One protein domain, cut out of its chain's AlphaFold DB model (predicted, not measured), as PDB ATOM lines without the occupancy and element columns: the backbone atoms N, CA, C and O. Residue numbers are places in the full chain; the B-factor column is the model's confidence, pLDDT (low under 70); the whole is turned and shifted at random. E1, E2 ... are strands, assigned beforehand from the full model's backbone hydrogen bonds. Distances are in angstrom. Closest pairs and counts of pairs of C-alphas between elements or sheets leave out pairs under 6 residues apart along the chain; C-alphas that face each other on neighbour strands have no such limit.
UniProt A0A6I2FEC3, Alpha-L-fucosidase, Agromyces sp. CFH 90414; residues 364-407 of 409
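This is residues 364 to 407 of the 409 residues of the protein "Alpha-L-fucosidase" of Agromyces sp. CFH 90414 (UniProt A0A6I2FEC3). This is a small sandwich, two sheets face to face: the short pair E1 and E4 covers one face of a larger sheet of E2, E3 and E5, with the strands crossed at 32 degrees. E2 and E3 make a long hairpin, and E5 lies beside E3. The printed part has 44 residues, with five named strands in the order E1 to E5 and no named helix; the class is all strand. The larger sheet runs E2, E3, E5 and is mixed; the smaller is antiparallel. The whole is compact, with a radius of gyration of the C-alphas of 9.4 A and spans of 24 by 17 by 13 A.

E1, residues 366 to 369, begins with C-alpha 366 at (41.521, 50.373, -14.375). E2, residues 374 to 379, is 16.6 A long, and E3, residues 382 to 387, 16.4 A. E4 holds residues 393 to 396. E5, residues 402 to 406, is 12.7 A long and ends with C-alpha 406 at (53.236, 40.401, -17.107).

E2 and E3 are antiparallel at 161 degrees, with N 379 and O 382 2.8 A apart. E3, the inner strand, is parallel to E5 at 22 degrees, with N 403 and O 383 2.8 A apart. E1 and E4 are antiparallel at 164 degrees, with N 367 and O 395 2.9 A apart. Between the sheets, the closest C-alphas of E4 and E5, those of Arg 395 and Val 402, are 6.1 A apart. E1 and E3 are near each other; E1 and E5 are apart, as are E2 and E4.

The C-alphas of Ser 372 and Pro 380, the two farthest apart, are separated by 26.9 A. The printed part has no cut, and its four links between strands are tight. The mean pLDDT of the printed part is 96.2, and no printed residue is under 70.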
ATOM      1  N   ALA A 364      36.179  48.900 -14.556       93.31
ATOM      2  CA  ALA A 364      36.001  50.255 -15.072       93.31
ATOM      3  C   ALA A 364      36.910  51.292 -14.382       93.31
ATOM      4  O   ALA A 364      37.085  52.396 -14.899       93.31
ATOM      5  N   ALA A 365      37.498  50.954 -13.230       93.25
ATOM      6  CA  ALA A 365      38.441  51.798 -12.501       93.25
ATOM      7  C   ALA A 365      39.904  51.591 -12.933       93.25
ATOM      8  O   ALA A 365      40.786  52.283 -12.410       93.25
ATOM      9  N   ILE A 366      40.180  50.666 -13.860       96.94
ATOM     10  CA  ILE A 366      41.521  50.373 -14.375       96.94
ATOM     11  C   ILE A 366      41.554  50.606 -15.884       96.94
ATOM     12  O   ILE A 366      40.783  50.032 -16.645       96.94
ATOM     13  N   GLU A 367      42.496  51.429 -16.333       97.56
ATOM     14  CA  GLU A 367      42.799  51.569 -17.753       97.56
ATOM     15  C   GLU A 367      44.042  50.744 -18.072       97.56
ATOM     16  O   GLU A 367      45.100  50.983 -17.486       97.56
ATOM     17  N   VAL A 368      43.910  49.787 -18.995       97.69
ATOM     18  CA  VAL A 368      45.008  48.950 -19.498       97.69
ATOM     19  C   VAL A 368      45.159  49.168 -21.000       97.69
ATOM     20  O   VAL A 368      44.174  49.153 -21.737       97.69
ATOM     21  N   THR A 369      46.394  49.355 -21.461       97.31
ATOM     22  CA  THR A 369      46.746  49.485 -22.884       97.31
ATOM     23  C   THR A 369      47.761  48.415 -23.279       97.31
ATOM     24  O   THR A 369      48.458  47.871 -22.423       97.31
ATOM     25  N   ASP A 370      47.804  48.083 -24.572       96.38
ATOM     26  CA  ASP A 370      48.730  47.105 -25.163       96.38
ATOM     27  C   ASP A 370      48.652  45.677 -24.574       96.38
ATOM     28  O   ASP A 370      49.590  44.891 -24.698       96.38
ATOM     29  N   ALA A 371      47.500  45.303 -23.999       96.50
ATOM     30  CA  ALA A 371      47.180  43.949 -23.539       96.50
ATOM     31  C   ALA A 371      45.891  43.431 -24.199       96.50
ATOM     32  O   ALA A 371      44.915  44.171 -24.329       96.50
ATOM     33  N   SER A 372      45.865  42.150 -24.579       96.00
ATOM     34  CA  SER A 372      44.637  41.475 -25.040       96.00
ATOM     35  C   SER A 372      43.885  40.789 -23.903       96.00
ATOM     36  O   SER A 372      42.704  40.472 -24.039       96.00
ATOM     37  N   TRP A 373      44.554  40.572 -22.775       97.81
ATOM     38  CA  TRP A 373      43.962  40.005 -21.578       97.81
ATOM     39  C   TRP A 373      44.644  40.555 -20.331       97.81
ATOM     40  O   TRP A 373      45.867  40.707 -20.286       97.81
ATOM     41  N   TRP A 374      43.843  40.804 -19.300       98.25
ATOM     42  CA  TRP A 374      44.337  41.218 -17.998       98.25
ATOM     43  C   TRP A 374      43.376  40.836 -16.870       98.25
ATOM     44  O   TRP A 374      42.194  40.540 -17.094       98.25
ATOM     45  N   ARG A 375      43.911  40.840 -15.648       98.25
ATOM     46  CA  ARG A 375      43.175  40.686 -14.387       98.25
ATOM     47  C   ARG A 375      43.727  41.629 -13.340       98.25
ATOM     48  O   ARG A 375      44.919  41.924 -13.359       98.25
ATOM     49  N   ALA A 376      42.881  42.065 -12.416       98.00
ATOM     50  CA  ALA A 376      43.300  42.935 -11.331       98.00
ATOM     51  C   ALA A 376      42.670  42.549  -9.996       98.00
ATOM     52  O   ALA A 376      41.592  41.966  -9.935       98.00
ATOM     53  N   TRP A 377      43.358  42.898  -8.916       97.56
ATOM     54  CA  TRP A 377      42.821  42.849  -7.560       97.56
ATOM     55  C   TRP A 377      43.487  43.921  -6.701       97.56
ATOM     56  O   TRP A 377      44.570  44.426  -7.008       97.56
ATOM     57  N   SER A 378      42.813  44.295  -5.619       96.88
ATOM     58  CA  SER A 378      43.312  45.287  -4.680       96.88
ATOM     59  C   SER A 378      44.087  44.616  -3.558       96.88
ATOM     60  O   SER A 378      43.818  43.478  -3.180       96.88
ATOM     61  N   THR A 379      45.042  45.358  -3.023       95.94
ATOM     62  CA  THR A 379      45.893  45.003  -1.889       95.94
ATOM     63  C   THR A 379      45.968  46.209  -0.948       95.94
ATOM     64  O   THR A 379      45.592  47.317  -1.358       95.94
ATOM     65  N   PRO A 380      46.499  46.054   0.275       93.56
ATOM     66  CA  PRO A 380      46.767  47.192   1.153       93.56
ATOM     67  C   PRO A 380      47.670  48.268   0.521       93.56
ATOM     68  O   PRO A 380      47.511  49.449   0.825       93.56
ATOM     69  N   ASP A 381      48.568  47.877  -0.392       93.25
ATOM     70  CA  ASP A 381      49.568  48.762  -1.006       93.25
ATOM     71  C   ASP A 381      49.114  49.403  -2.334       93.25
ATOM     72  O   ASP A 381      49.814  50.256  -2.882       93.25
ATOM     73  N   GLY A 382      47.962  49.002  -2.882       95.31
ATOM     74  CA  GLY A 382      47.478  49.480  -4.180       95.31
ATOM     75  C   GLY A 382      46.740  48.411  -4.982       95.31
ATOM     76  O   GLY A 382      46.049  47.560  -4.423       95.31
ATOM     77  N   VAL A 383      46.875  48.454  -6.305       97.25
ATOM     78  CA  VAL A 383      46.262  47.504  -7.242       97.25
ATOM     79  C   VAL A 383      47.348  46.695  -7.938       97.25
ATOM     80  O   VAL A 383      48.340  47.245  -8.414       97.25
ATOM     81  N   VAL A 384      47.155  45.384  -8.024       98.25
ATOM     82  CA  VAL A 384      47.956  44.517  -8.892       98.25
ATOM     83  C   VAL A 384      47.204  44.335 -10.198       98.25
ATOM     84  O   VAL A 384      46.006  44.064 -10.167       98.25
ATOM     85  N   VAL A 385      47.897  44.471 -11.327       98.50
ATOM     86  CA  VAL A 385      47.354  44.200 -12.662       98.50
ATOM     87  C   VAL A 385      48.250  43.178 -13.350       98.50
ATOM     88  O   VAL A 385      49.421  43.451 -13.602       98.50
ATOM     89  N   VAL A 386      47.705  42.002 -13.645       98.56
ATOM     90  CA  VAL A 386      48.372  40.962 -14.435       98.56
ATOM     91  C   VAL A 386      47.984  41.118 -15.897       98.56
ATOM     92  O   VAL A 386      46.798  41.257 -16.184       98.56
ATOM     93  N   THR A 387      48.949  41.061 -16.817       98.31
ATOM     94  CA  THR A 387      48.718  41.221 -18.265       98.31
ATOM     95  C   THR A 387      49.336  40.093 -19.074       98.31
ATOM     96  O   THR A 387      50.278  39.429 -18.648       98.31
ATOM     97  N   ASP A 388      48.841  39.885 -20.288       97.31
ATOM     98  CA  ASP A 388      49.414  38.927 -21.230       97.31
ATOM     99  C   ASP A 388      50.570  39.485 -22.082       97.31
ATOM    100  O   ASP A 388      51.112  38.765 -22.922       97.31
ATOM    101  N   ARG A 389      50.988  40.736 -21.887       94.62
ATOM    102  CA  ARG A 389      52.042  41.378 -22.688       94.62
ATOM    103  C   ARG A 389      53.021  42.121 -21.789       94.62
ATOM    104  O   ARG A 389      52.590  42.817 -20.869       94.62
ATOM    105  N   ASP A 390      54.313  41.979 -22.085       93.94
ATOM    106  CA  ASP A 390      55.401  42.667 -21.374       93.94
ATOM    107  C   ASP A 390      55.342  44.186 -21.617       93.94
ATOM    108  O   ASP A 390      55.733  44.971 -20.758       93.94
ATOM    109  N   GLU A 391      54.837  44.601 -22.782       95.31
ATOM    110  CA  GLU A 391      54.744  46.000 -23.209       95.31
ATOM    111  C   GLU A 391      53.489  46.719 -22.696       95.31
ATOM    112  O   GLU A 391      53.341  47.918 -22.931       95.31
ATOM    113  N   ALA A 392      52.587  46.004 -22.017       97.19
ATOM    114  CA  ALA A 392      51.349  46.579 -21.511       97.19
ATOM    115  C   ALA A 392      51.614  47.723 -20.522       97.19
ATOM    116  O   ALA A 392      52.625  47.751 -19.821       97.19
ATOM    117  N   SER A 393      50.661  48.644 -20.403       97.19
ATOM    118  CA  SER A 393      50.660  49.630 -19.320       97.19
ATOM    119  C   SER A 393      49.302  49.677 -18.636       97.19
ATOM    120  O   SER A 393      48.278  49.423 -19.269       97.19
ATOM    121  N   ALA A 394      49.289  49.972 -17.334       97.50
ATOM    122  CA  ALA A 394      48.061  50.074 -16.558       97.50
ATOM    123  C   ALA A 394      48.104  51.252 -15.581       97.50
ATOM    124  O   ALA A 394      49.137  51.520 -14.963       97.50
ATOM    125  N   ARG A 395      46.966  51.928 -15.407       97.00
ATOM    126  CA  ARG A 395      46.767  52.963 -14.383       97.00
ATOM    127  C   ARG A 395      45.409  52.810 -13.713       97.00
ATOM    128  O   ARG A 395      44.445  52.392 -14.350       97.00
ATOM    129  N   SER A 396      45.325  53.187 -12.442       95.69
ATOM    130  CA  SER A 396      44.045  53.270 -11.744       95.69
ATOM    131  C   SER A 396      43.467  54.678 -11.858       95.69
ATOM    132  O   SER A 396      44.190  55.661 -11.699       95.69
ATOM    133  N   LEU A 397      42.169  54.784 -12.148       93.38
ATOM    134  CA  LEU A 397      41.466  56.065 -12.293       93.38
ATOM    135  C   LEU A 397      41.189  56.757 -10.950       93.38
ATOM    136  O   LEU A 397      40.810  57.925 -10.931       93.38
ATOM    137  N   ASP A 398      41.374  56.043  -9.838       89.44
ATOM    138  CA  ASP A 398      41.252  56.564  -8.474       89.44
ATOM    139  C   ASP A 398      42.611  56.898  -7.824       89.44
ATOM    140  O   ASP A 398      42.682  57.085  -6.606       89.44
ATOM    141  N   ASP A 399      43.669  56.982  -8.642       89.69
ATOM    142  CA  ASP A 399      45.054  57.307  -8.280       89.69
ATOM    143  C   ASP A 399      45.728  56.324  -7.300       89.69
ATOM    144  O   ASP A 399      46.768  56.637  -6.708       89.69
ATOM    145  N   ARG A 400      45.195  55.104  -7.129       92.75
ATOM    146  CA  ARG A 400      45.917  54.054  -6.395       92.75
ATOM    147  C   ARG A 400      47.190  53.620  -7.138       92.75
ATOM    148  O   ARG A 400      47.162  53.475  -8.363       92.75
ATOM    149  N   PRO A 401      48.297  53.335  -6.417       96.19
ATOM    150  CA  PRO A 401      49.494  52.755  -7.017       96.19
ATOM    151  C   PRO A 401      49.173  51.451  -7.752       96.19
ATOM    152  O   PRO A 401      48.491  50.585  -7.203       96.19
ATOM    153  N   VAL A 402      49.688  51.299  -8.972       97.38
ATOM    154  CA  VAL A 402      49.530  50.080  -9.777       97.38
ATOM    155  C   VAL A 402      50.852  49.324  -9.838       97.38
ATOM    156  O   VAL A 402      51.882  49.880 -10.211       97.38
ATOM    157  N   THR A 403      50.815  48.037  -9.496       97.75
ATOM    158  CA  THR A 403      51.889  47.083  -9.784       97.75
ATOM    159  C   THR A 403      51.490  46.248 -10.991       97.75
ATOM    160  O   THR A 403      50.585  45.419 -10.897       97.75
ATOM    161  N   LEU A 404      52.174  46.452 -12.113       97.56
ATOM    162  CA  LEU A 404      51.984  45.658 -13.323       97.56
ATOM    163  C   LEU A 404      52.826  44.374 -13.263       97.56
ATOM    164  O   LEU A 404      54.009  44.431 -12.929       97.56
ATOM    165  N   VAL A 405      52.228  43.231 -13.598       98.12
ATOM    166  CA  VAL A 405      52.879  41.913 -13.580       98.12
ATOM    167  C   VAL A 405      52.557  41.153 -14.876       98.12
ATOM    168  O   VAL A 405      51.519  40.499 -14.962       98.12
ATOM    169  N   PRO A 406      53.424  41.200 -15.898       97.94
ATOM    170  CA  PRO A 406      53.236  40.401 -17.107       97.94
ATOM    171  C   PRO A 406      53.285  38.898 -16.806       97.94
ATOM    172  O   PRO A 406      54.042  38.463 -15.936       97.94
ATOM    173  N   LEU A 407      52.491  38.100 -17.520       98.12
ATOM    174  CA  LEU A 407      52.551  36.635 -17.489       98.12
ATOM    175  C   LEU A 407      53.939  36.120 -17.915       98.12
ATOM    176  O   LEU A 407      54.578  36.745 -18.767       98.12
TER     177      LEU A 407